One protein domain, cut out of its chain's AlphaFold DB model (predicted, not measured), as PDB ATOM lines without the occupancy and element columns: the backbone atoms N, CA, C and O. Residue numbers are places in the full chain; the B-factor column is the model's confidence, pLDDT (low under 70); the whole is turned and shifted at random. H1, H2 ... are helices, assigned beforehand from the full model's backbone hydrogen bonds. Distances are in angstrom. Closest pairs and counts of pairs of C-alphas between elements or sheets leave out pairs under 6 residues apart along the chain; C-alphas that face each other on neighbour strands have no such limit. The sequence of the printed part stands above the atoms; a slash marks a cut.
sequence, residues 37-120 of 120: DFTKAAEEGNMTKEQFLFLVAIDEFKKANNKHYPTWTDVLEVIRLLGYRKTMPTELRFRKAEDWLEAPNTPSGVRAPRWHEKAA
ATOM      1  N   ASP A  37       2.841  22.081  45.367       66.56
ATOM      2  CA  ASP A  37       4.059  22.240  46.172       66.56
ATOM      3  C   ASP A  37       5.262  22.652  45.305       66.56
ATOM      4  O   ASP A  37       6.104  23.429  45.743       66.56
ATOM      5  N   PHE A  38       5.282  22.244  44.029       64.44
ATOM      6  CA  PHE A  38       6.280  22.662  43.042       64.44
ATOM      7  C   PHE A  38       6.272  24.175  42.773       64.44
ATOM      8  O   PHE A  38       7.328  24.801  42.691       64.44
ATOM      9  N   THR A  39       5.085  24.772  42.632       65.81
ATOM     10  CA  THR A  39       4.938  26.216  42.389       65.81
ATOM     11  C   THR A  39       5.212  27.012  43.661       65.81
ATOM     12  O   THR A  39       5.864  28.048  43.614       65.81
ATOM     13  N   LYS A  40       4.755  26.498  44.807       64.88
ATOM     14  CA  LYS A  40       4.924  27.143  46.108       64.88
ATOM     15  C   LYS A  40       6.394  27.189  46.548       64.88
ATOM     16  O   LYS A  40       6.860  28.228  46.998       64.88
ATOM     17  N   ALA A  41       7.144  26.105  46.342       63.06
ATOM     18  CA  ALA A  41       8.572  26.051  46.659       63.06
ATOM     19  C   ALA A  41       9.401  27.058  45.836       63.06
ATOM     20  O   ALA A  41      10.312  27.689  46.373       63.06
ATOM     21  N   ALA A  42       9.037  27.263  44.563       63.81
ATOM     22  CA  ALA A  42       9.669  28.260  43.702       63.81
ATOM     23  C   ALA A  42       9.432  29.703  44.196       63.81
ATOM     24  O   ALA A  42      10.350  30.519  44.150       63.81
ATOM     25  N   GLU A  43       8.225  30.014  44.688       61.09
ATOM     26  CA  GLU A  43       7.879  31.341  45.227       61.09
ATOM     27  C   GLU A  43       8.516  31.617  46.600       61.09
ATOM     28  O   GLU A  43       8.855  32.758  46.905       61.09
ATOM     29  N   GLU A  44       8.714  30.581  47.420       65.12
ATOM     30  CA  GLU A  44       9.259  30.686  48.783       65.12
ATOM     31  C   GLU A  44      10.801  30.631  48.842       65.12
ATOM     32  O   GLU A  44      11.381  30.597  49.925       65.12
ATOM     33  N   GLY A  45      11.486  30.624  47.690       64.81
ATOM     34  CA  GLY A  45      12.954  30.622  47.604       64.81
ATOM     35  C   GLY A  45      13.611  29.248  47.788       64.81
ATOM     36  O   GLY A  45      14.830  29.128  47.672       64.81
ATOM     37  N   ASN A  46      12.820  28.193  47.996       69.31
ATOM     38  CA  ASN A  46      13.276  26.803  48.003       69.31
ATOM     39  C   ASN A  46      13.250  26.244  46.577       69.31
ATOM     40  O   ASN A  46      12.440  25.384  46.227       69.31
ATOM     41  N   MET A  47      14.131  26.768  45.727       75.38
ATOM     42  CA  MET A  47      14.206  26.351  44.330       75.38
ATOM     43  C   MET A  47      14.712  24.914  44.209       75.38
ATOM     44  O   MET A  47      15.713  24.529  44.821       75.38
ATOM     45  N   THR A  48      14.068  24.120  43.353       84.75
ATOM     46  CA  THR A  48      14.654  22.837  42.950       84.75
ATOM     47  C   THR A  48      15.935  23.084  42.146       84.75
ATOM     48  O   THR A  48      16.103  24.134  41.517       84.75
ATOM     49  N   LYS A  49      16.851  22.104  42.120       87.44
ATOM     50  CA  LYS A  49      18.090  22.193  41.320       87.44
ATOM     51  C   LYS A  49      17.806  22.504  39.849       87.44
ATOM     52  O   LYS A  49      18.530  23.272  39.229       87.44
ATOM     53  N   GLU A  50      16.736  21.922  39.319       88.38
ATOM     54  CA  GLU A  50      16.259  22.139  37.956       88.38
ATOM     55  C   GLU A  50      15.784  23.578  37.727       88.38
ATOM     56  O   GLU A  50      16.214  24.213  36.767       88.38
ATOM     57  N   GLN A  51      14.960  24.128  38.626       89.25
ATOM     58  CA  GLN A  51      14.496  25.514  38.515       89.25
ATOM     59  C   GLN A  51      15.672  26.499  38.572       89.25
ATOM     60  O   GLN A  51      15.734  27.429  37.770       89.25
ATOM     61  N   PHE A  52      16.622  26.278  39.487       89.56
ATOM     62  CA  PHE A  52      17.826  27.104  39.593       89.56
ATOM     63  C   PHE A  52      18.676  27.036  38.317       89.56
ATOM     64  O   PHE A  52      19.024  28.073  37.753       89.56
ATOM     65  N   LEU A  53      18.955  25.825  37.820       92.88
ATOM     66  CA  LEU A  53      19.720  25.624  36.588       92.88
ATOM     67  C   LEU A  53      19.051  26.305  35.388       92.88
ATOM     68  O   LEU A  53      19.730  26.945  34.586       92.88
ATOM     69  N   PHE A  54      17.725  26.211  35.284       94.44
ATOM     70  CA  PHE A  54      16.966  26.856  34.219       94.44
ATOM     71  C   PHE A  54      17.063  28.389  34.275       94.44
ATOM     72  O   PHE A  54      17.290  29.016  33.241       94.44
ATOM     73  N   LEU A  55      16.957  29.003  35.462       93.12
ATOM     74  CA  LEU A  55      17.118  30.457  35.603       93.12
ATOM     75  C   LEU A  55      18.515  30.924  35.195       93.12
ATOM     76  O   LEU A  55      18.634  31.886  34.437       93.12
ATOM     77  N   VAL A  56      19.557  30.226  35.656       94.50
ATOM     78  CA  VAL A  56      20.945  30.534  35.285       94.50
ATOM     79  C   VAL A  56      21.132  30.410  33.770       94.50
ATOM     80  O   VAL A  56      21.710  31.296  33.148       94.50
ATOM     81  N   ALA A  57      20.580  29.366  33.145       95.44
ATOM     82  CA  ALA A  57      20.677  29.171  31.701       95.44
ATOM     83  C   ALA A  57      19.970  30.272  30.891       95.44
ATOM     84  O   ALA A  57      20.495  30.716  29.870       95.44
ATOM     85  N   ILE A  58      18.801  30.740  31.342       95.06
ATOM     86  CA  ILE A  58      18.093  31.860  30.705       95.06
ATOM     87  C   ILE A  58      18.879  33.166  30.857       95.06
ATOM     88  O   ILE A  58      18.961  33.934  29.898       95.06
ATOM     89  N   ASP A  59      19.457  33.429  32.029       94.25
ATOM     90  CA  ASP A  59      20.265  34.630  32.259       94.25
ATOM     91  C   ASP A  59      21.507  34.659  31.351       94.25
ATOM     92  O   ASP A  59      21.757  35.647  30.658       94.25
ATOM     93  N   GLU A  60      22.220  33.537  31.249       95.00
ATOM     94  CA  GLU A  60      23.365  33.402  30.343       95.00
ATOM     95  C   GLU A  60      22.960  33.527  28.868       95.00
ATOM     96  O   GLU A  60      23.617  34.226  28.095       95.00
ATOM     97  N   PHE A  61      21.827  32.939  28.470       94.12
ATOM     98  CA  PHE A  61      21.298  33.102  27.115       94.12
ATOM     99  C   PHE A  61      20.996  34.570  26.791       94.12
ATOM    100  O   PHE A  61      21.310  35.048  25.697       94.12
ATOM    101  N   LYS A  62      20.399  35.302  27.736       93.88
ATOM    102  CA  LYS A  62      20.088  36.726  27.584       93.88
ATOM    103  C   LYS A  62      21.347  37.564  27.390       93.88
ATOM    104  O   LYS A  62      21.380  38.376  26.465       93.88
ATOM    105  N   LYS A  63      22.379  37.340  28.213       94.38
ATOM    106  CA  LYS A  63      23.675  38.032  28.107       94.38
ATOM    107  C   LYS A  63      24.353  37.742  26.771       94.38
ATOM    108  O   LYS A  63      24.719  38.677  26.066       94.38
ATOM    109  N   ALA A  64      24.445  36.467  26.390       91.62
ATOM    110  CA  ALA A  64      25.111  36.041  25.158       91.62
ATOM    111  C   ALA A  64      24.455  36.606  23.886       91.62
ATOM    112  O   ALA A  64      25.140  36.865  22.902       91.62
ATOM    113  N   ASN A  65      23.135  36.816  23.902       89.69
ATOM    114  CA  ASN A  65      22.379  37.320  22.751       89.69
ATOM    115  C   ASN A  65      22.002  38.807  22.863       89.69
ATOM    116  O   ASN A  65      21.247  39.302  22.028       89.69
ATOM    117  N   ASN A  66      22.473  39.511  23.901       92.38
ATOM    118  CA  ASN A  66      22.096  40.891  24.226       92.38
ATOM    119  C   ASN A  66      20.567  41.132  24.211       92.38
ATOM    120  O   ASN A  66      20.063  42.141  23.712       92.38
ATOM    121  N   LYS A  67      19.802  40.166  24.738       89.06
ATOM    122  CA  LYS A  67      18.332  40.187  24.771       89.06
ATOM    123  C   LYS A  67      17.827  40.392  26.192       89.06
ATOM    124  O   LYS A  67      18.197  39.676  27.115       89.06
ATOM    125  N   HIS A  68      16.887  41.318  26.356       89.62
ATOM    126  CA  HIS A  68      16.240  41.560  27.650       89.62
ATOM    127  C   HIS A  68      15.066  40.602  27.889       89.62
ATOM    128  O   HIS A  68      14.898  40.084  28.997       89.62
ATOM    129  N   TYR A  69      14.300  40.326  26.829       92.50
ATOM    130  CA  TYR A  69      13.106  39.487  26.852       92.50
ATOM    131  C   TYR A  69      13.243  38.374  25.804       92.50
ATOM    132  O   TYR A  69      13.153  38.665  24.608       92.50
ATOM    133  N   PRO A  70      13.507  37.121  26.214       92.69
ATOM    134  CA  PRO A  70      13.543  36.001  25.284       92.69
ATOM    135  C   PRO A  70      12.138  35.718  24.737       92.69
ATOM    136  O   PRO A  70      11.138  35.821  25.449       92.69
ATOM    137  N   THR A  71      12.063  35.348  23.463       95.81
ATOM    138  CA  THR A  71      10.833  34.829  22.853       95.81
ATOM    139  C   THR A  71      10.558  33.401  23.334       95.81
ATOM    140  O   THR A  71      11.453  32.720  23.828       95.81
ATOM    141  N   TRP A  72       9.336  32.888  23.151       95.81
ATOM    142  CA  TRP A  72       9.044  31.481  23.472       95.81
ATOM    143  C   TRP A  72       9.909  30.498  22.671       95.81
ATOM    144  O   TRP A  72      10.273  29.446  23.190       95.81
ATOM    145  N   THR A  73      10.299  30.860  21.448       93.75
ATOM    146  CA  THR A  73      11.250  30.077  20.648       93.75
ATOM    147  C   THR A  73      12.643  30.062  21.280       93.75
ATOM    148  O   THR A  73      13.245  28.997  21.367       93.75
ATOM    149  N   ASP A  74      13.125  31.203  21.790       94.12
ATOM    150  CA  ASP A  74      14.401  31.283  22.522       94.12
ATOM    151  C   ASP A  74      14.368  30.415  23.796       94.12
ATOM    152  O   ASP A  74      15.318  29.703  24.115       94.12
ATOM    153  N   VAL A  75      13.244  30.426  24.520       95.94
ATOM    154  CA  VAL A  75      13.060  29.580  25.711       95.94
ATOM    155  C   VAL A  75      13.119  28.094  25.345       95.94
ATOM    156  O   VAL A  75      13.799  27.320  26.020       95.94
ATOM    157  N   LEU A  76      12.452  27.686  24.260       95.50
ATOM    158  CA  LEU A  76      12.523  26.310  23.763       95.50
ATOM    159  C   LEU A  76      13.942  25.930  23.316       95.50
ATOM    160  O   LEU A  76      14.359  24.795  23.548       95.50
ATOM    161  N   GLU A  77      14.702  26.863  22.734       94.62
ATOM    162  CA  GLU A  77      16.114  26.641  22.411       94.62
ATOM    163  C   GLU A  77      16.919  26.298  23.668       94.62
ATOM    164  O   GLU A  77      17.604  25.273  23.696       94.62
ATOM    165  N   VAL A  78      16.797  27.107  24.724       95.88
ATOM    166  CA  VAL A  78      17.510  26.889  25.991       95.88
ATOM    167  C   VAL A  78      17.154  25.536  26.606       95.88
ATOM    168  O   VAL A  78      18.053  24.790  26.992       95.88
ATOM    169  N   ILE A  79      15.870  25.166  26.628       96.19
ATOM    170  CA  ILE A  79      15.418  23.856  27.130       96.19
ATOM    171  C   ILE A  79      16.090  22.713  26.354       96.19
ATOM    172  O   ILE A  79      16.591  21.757  26.951       96.19
ATOM    173  N   ARG A  80      16.162  22.812  25.022       95.38
ATOM    174  CA  ARG A  80      16.809  21.775  24.204       95.38
ATOM    175  C   ARG A  80      18.326  21.733  24.395       95.38
ATOM    176  O   ARG A  80      18.883  20.632  24.358       95.38
ATOM    177  N   LEU A  81      18.979  22.878  24.611       94.75
ATOM    178  CA  LEU A  81      20.418  22.977  24.908       94.75
ATOM    179  C   LEU A  81      20.777  22.430  26.294       94.75
ATOM    180  O   LEU A  81      21.821  21.803  26.430       94.75
ATOM    181  N   LEU A  82      19.896  22.593  27.283       95.31
ATOM    182  CA  LEU A  82      20.030  21.968  28.604       95.31
ATOM    183  C   LEU A  82      19.927  20.433  28.559       95.31
ATOM    184  O   LEU A  82      20.274  19.768  29.528       95.31
ATOM    185  N   GLY A  83      19.474  19.870  27.435       95.06
ATOM    186  CA  GLY A  83      19.416  18.425  27.211       95.06
ATOM    187  C   GLY A  83      18.038  17.805  27.429       95.06
ATOM    188  O   GLY A  83      17.897  16.594  27.289       95.06
ATOM    189  N   TYR A  84      17.002  18.602  27.699       95.81
ATOM    190  CA  TYR A  84      15.644  18.082  27.837       95.81
ATOM    191  C   TYR A  84      15.112  17.545  26.507       95.81
ATOM    192  O   TYR A  84      15.260  18.174  25.453       95.81
ATOM    193  N   ARG A  85      14.472  16.376  26.568       96.38
ATOM    194  CA  ARG A  85      13.823  15.705  25.436       96.38
ATOM    195  C   ARG A  85      12.423  15.282  25.815       96.38
ATOM    196  O   ARG A  85      12.185  14.855  26.945       96.38
ATOM    197  N   LYS A  86      11.500  15.370  24.860       95.62
ATOM    198  CA  LYS A  86      10.130  14.908  25.073       95.62
ATOM    199  C   LYS A  86      10.043  13.404  24.821       95.62
ATOM    200  O   LYS A  86       9.695  12.960  23.733       95.62
ATOM    201  N   THR A  87      10.383  12.618  25.837       96.94
ATOM    202  CA  THR A  87      10.420  11.147  25.751       96.94
ATOM    203  C   THR A  87       9.125  10.479  26.212       96.94
ATOM    204  O   THR A  87       8.929   9.296  25.948       96.94
ATOM    205  N   MET A  88       8.238  11.224  26.881       97.00
ATOM    206  CA  MET A  88       6.981  10.717  27.438       97.00
ATOM    207  C   MET A  88       5.748  11.419  26.844       97.00
ATOM    208  O   MET A  88       5.831  12.600  26.460       97.00
ATOM    209  N   PRO A  89       4.603  10.708  26.755       95.62
ATOM    210  CA  PRO A  89       3.328  11.307  26.379       95.62
ATOM    211  C   PRO A  89       2.972  12.478  27.289       95.62
ATOM    212  O   PRO A  89       3.274  12.479  28.480       95.62
ATOM    213  N   THR A  90       2.328  13.488  26.718       93.81
ATOM    214  CA  THR A  90       1.833  14.625  27.490       93.81
ATOM    215  C   THR A  90       0.696  14.206  28.426       93.81
ATOM    216  O   THR A  90      -0.190  13.434  28.062       93.81
ATOM    217  N   GLU A  91       0.669  14.774  29.627       93.75
ATOM    218  CA  GLU A  91      -0.479  14.662  30.536       93.75
ATOM    219  C   GLU A  91      -1.572  15.703  30.217       93.75
ATOM    220  O   GLU A  91      -2.676  15.670  30.768       93.75
ATOM    221  N   LEU A  92      -1.284  16.648  29.313       90.88
ATOM    222  CA  LEU A  92      -2.188  17.729  28.936       90.88
ATOM    223  C   LEU A  92      -3.074  17.323  27.754       90.88
ATOM    224  O   LEU A  92      -2.614  16.813  26.741       90.88
ATOM    225  N   ARG A  93      -4.374  17.618  27.830       91.06
ATOM    226  CA  ARG A  93      -5.287  17.361  26.707       91.06
ATOM    227  C   ARG A  93      -5.265  18.510  25.702       91.06
ATOM    228  O   ARG A  93      -5.861  19.561  25.946       91.06
ATOM    229  N   PHE A  94      -4.657  18.280  24.542       88.44
ATOM    230  CA  PHE A  94      -4.686  19.213  23.416       88.44
ATOM    231  C   PHE A  94      -5.831  18.881  22.449       88.44
ATOM    232  O   PHE A  94      -6.039  17.729  22.088       88.44
ATOM    233  N   ARG A  95      -6.597  19.896  22.018       92.00
ATOM    234  CA  ARG A  95      -7.641  19.738  20.978       92.00
ATOM    235  C   ARG A  95      -7.157  20.071  19.567       92.00
ATOM    236  O   ARG A  95      -7.786  19.664  18.602       92.00
ATOM    237  N   LYS A  96      -6.111  20.892  19.458       93.69
ATOM    238  CA  LYS A  96      -5.643  21.502  18.199       93.69
ATOM    239  C   LYS A  96      -4.175  21.200  17.888       93.69
ATOM    240  O   LYS A  96      -3.619  21.808  16.984       93.69
ATOM    241  N   ALA A  97      -3.539  20.338  18.673       91.38
ATOM    242  CA  ALA A  97      -2.135  20.001  18.516       91.38
ATOM    243  C   ALA A  97      -1.961  18.498  18.701       91.38
ATOM    244  O   ALA A  97      -2.630  17.899  19.546       91.38
ATOM    245  N   GLU A  98      -1.083  17.927  17.891       92.31
ATOM    246  CA  GLU A  98      -0.655  16.542  18.001       92.31
ATOM    247  C   GLU A  98       0.461  16.432  19.042       92.31
ATOM    248  O   GLU A  98       1.341  17.295  19.125       92.31
ATOM    249  N   ASP A  99       0.401  15.377  19.853       93.25
ATOM    250  CA  ASP A  99       1.475  15.058  20.781       93.25
ATOM    251  C   ASP A  99       2.561  14.252  20.065       93.25
ATOM    252  O   ASP A  99       2.261  13.295  19.359       93.25
ATOM    253  N   TRP A 100       3.825  14.616  20.263       94.12
ATOM    254  CA  TRP A 100       4.960  13.967  19.604       94.12
ATOM    255  C   TRP A 100       5.980  13.478  20.627       94.12
ATOM    256  O   TRP A 100       6.038  13.991  21.744       94.12
ATOM    257  N   LEU A 101       6.788  12.489  20.258       95.56
ATOM    258  CA  LEU A 101       7.851  11.941  21.099       95.56
ATOM    259  C   LEU A 101       9.158  11.877  20.318       95.56
ATOM    260  O   LEU A 101       9.156  11.741  19.096       95.56
ATOM    261  N   GLU A 102      10.274  11.939  21.032       95.38
ATOM    262  CA  GLU A 102      11.610  11.756  20.469       95.38
ATOM    263  C   GLU A 102      12.458  10.808  21.315       95.38
ATOM    264  O   GLU A 102      12.209  10.602  22.506       95.38
ATOM    265  N   ALA A 103      13.495  10.239  20.694       95.81
ATOM    266  CA  ALA A 103      14.449   9.394  21.396       95.81
ATOM    267  C   ALA A 103      15.260  10.217  22.423       95.81
ATOM    268  O   ALA A 103      15.630  11.362  22.128       95.81
ATOM    269  N   PRO A 104      15.624   9.646  23.587       95.44
ATOM    270  CA  PRO A 104      16.376  10.358  24.628       95.44
ATOM    271  C   PRO A 104      17.748  10.881  24.174       95.44
ATOM    272  O   PRO A 104      18.251  11.858  24.716       95.44
ATOM    273  N   ASN A 105      18.356  10.235  23.177       94.94
ATOM    274  CA  ASN A 105      19.673  10.569  22.631       94.94
ATOM    275  C   ASN A 105      19.618  11.486  21.395       94.94
ATOM    276  O   ASN A 105      20.656  11.757  20.791       94.94
ATOM    277  N   THR A 106      18.433  11.963  21.006       94.62
ATOM    278  CA  THR A 106      18.277  12.895  19.880       94.62
ATOM    279  C   THR A 106      19.121  14.156  20.134       94.62
ATOM    280  O   THR A 106      19.077  14.700  21.243       94.62
ATOM    281  N   PRO A 107      19.898  14.672  19.164       93.31
ATOM    282  CA  PRO A 107      20.617  15.934  19.338       93.31
ATOM    283  C   PRO A 107      19.646  17.114  19.508       93.31
ATOM    284  O   PRO A 107      18.462  17.028  19.182       93.31
ATOM    285  N   SER A 108      20.128  18.243  20.035       92.31
ATOM    286  CA  SER A 108      19.249  19.392  20.301       92.31
ATOM    287  C   SER A 108      18.658  19.965  19.011       92.31
ATOM    288  O   SER A 108      17.514  20.405  19.022       92.31
ATOM    289  N   GLY A 109      19.400  19.925  17.899       89.88
ATOM    290  CA  GLY A 109      18.925  20.341  16.571       89.88
ATOM    291  C   GLY A 109      18.644  21.841  16.430       89.88
ATOM    292  O   GLY A 109      18.173  22.276  15.387       89.88
ATOM    293  N   VAL A 110      18.929  22.636  17.465       89.44
ATOM    294  CA  VAL A 110      18.613  24.074  17.518       89.44
ATOM    295  C   VAL A 110      19.686  24.954  16.886       89.44
ATOM    296  O   VAL A 110      19.382  26.032  16.389       89.44
ATOM    297  N   ARG A 111      20.943  24.503  16.879       84.31
ATOM    298  CA  ARG A 111      22.073  25.248  16.316       84.31
ATOM    299  C   ARG A 111      22.701  24.473  15.172       84.31
ATOM    300  O   ARG A 111      22.850  23.254  15.247       84.31
ATOM    301  N   ALA A 112      23.089  25.194  14.123       76.56
ATOM    302  CA  ALA A 112      23.824  24.612  13.010       76.56
ATOM    303  C   ALA A 112      25.193  24.071  13.486       76.56
ATOM    304  O   ALA A 112      25.773  24.643  14.415       76.56
ATOM    305  N   PRO A 113      25.763  23.046  12.823       63.19
ATOM    306  CA  PRO A 113      27.030  22.413  13.224       63.19
ATOM    307  C   PRO A 113      28.228  23.369  13.386       63.19
ATOM    308  O   PRO A 113      29.189  23.029  14.061       63.19
ATOM    309  N   ARG A 114      28.164  24.574  12.798       58.16
ATOM    310  CA  ARG A 114      29.219  25.605  12.813       58.16
ATOM    311  C   ARG A 114      28.853  26.875  13.585       58.16
ATOM    312  O   ARG A 114      29.406  27.939  13.330       58.16
ATOM    313  N   TRP A 115      27.892  26.819  14.504       63.84
ATOM    314  CA  TRP A 115      27.455  28.025  15.222       63.84
ATOM    315  C   TRP A 115      28.576  28.672  16.059       63.84
ATOM    316  O   TRP A 115      28.607  29.892  16.181       63.84
ATOM    317  N   HIS A 116      29.521  27.871  16.564       56.59
ATOM    318  CA  HIS A 116      30.696  28.347  17.300       56.59
ATOM    319  C   HIS A 116      31.678  29.153  16.430       56.59
ATOM    320  O   HIS A 116      32.382  30.005  16.955       56.59
ATOM    321  N   GLU A 117      31.722  28.915  15.113       54.44
ATOM    322  CA  GLU A 117      32.682  29.561  14.200       54.44
ATOM    323  C   GLU A 117      32.272  30.993  13.821       54.44
ATOM    324  O   GLU A 117      33.103  31.775  13.380       54.44
ATOM    325  N   LYS A 118      30.992  31.357  13.990       50.62
ATOM    326  CA  LYS A 118      30.472  32.697  13.660       50.62
ATOM    327  C   LYS A 118      30.528  33.694  14.823       50.62
ATOM    328  O   LYS A 118      30.120  34.836  14.643       50.62
ATOM    329  N   ALA A 119      30.957  33.254  16.002       52.78
ATOM    330  CA  ALA A 119      30.976  34.059  17.223       52.78
ATOM    331  C   ALA A 119      32.375  34.612  17.574       52.78
ATOM    332  O   ALA A 119      32.557  35.090  18.692       52.78
ATOM    333  N   ALA A 120      33.339  34.522  16.648       40.84
ATOM    334  CA  ALA A 120      34.706  35.033  16.784       40.84
ATOM    335  C   ALA A 120      34.923  36.296  15.941       40.84
ATOM    336  O   ALA A 120      34.410  36.329  14.799       40.84
TER     337      ALA A 120
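What this domain is: This is residues 37 to 120 of the 120 residues of an uncharacterized protein of Phycisphaerales bacterium (UniProt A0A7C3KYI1). Two helices, H2 and H3, cross steeply to make a small core, with H1 at a corner beside the beginning of H2. From H3 a long stretch without a named element, residues 82 to 114, goes out on the side away from H2 and folds back; its tip, residues 92 to 97, sticks out, as does the tail, residues 112 to 120, with the short H4. The printed part has 84 residues, with four named helices in the order H1, H2, H3, H4 and no named strand; the class is all helix, though the helices hold 37 of the 84 residues. The whole is loose, with a radius of gyration of the C-alphas of 15.5 A and spans of 44 by 34 by 25 A.

How they stand to each other: H1, residues 37 to 43, and H2, residues 49 to 64, are close but not clearly touching; their closest C-alphas, of Ala 42 and Gln 51, are 7.6 A apart. They run the same way at a steep tilt of 43 degrees. H2, with residues 54 to 61 alone, touches H3, residues 72 to 81; the closest C-alphas, of Ile 58 and Val 78, are 6.9 A apart. These two run opposite ways at a steep tilt of 66 degrees. H1 and H3 are apart. H4, residues 115 to 118, is apart from H1, H2 and H3. In H2 and H3 every O i to N i+4 pair is within hydrogen-bond range, in H1 2 of 3 are, and H4 is too short for such a pair.

Where its parts are: H1 begins at C-alpha 37 (4.059, 22.240, 46.172) and is 9.9 A long. H2 measures 22.4 A, from C-alpha 49 (18.090, 22.193, 41.320). H3 measures 14.3 A. H4 measures 5.8 A and ends at C-alpha 118 (30.472, 32.697, 13.660).

The domain as a whole: The two C-alphas farthest apart, of Arg 95 and Ala 120, are 45.2 A apart. The printed part has no cut. The link H1 to H2 is tight, H2 to H3 short, and H3 to H4 long, with 33 residues. The mean pLDDT of the printed part is 85.8; residues 37 to 46 and 113 to 120 are under 70.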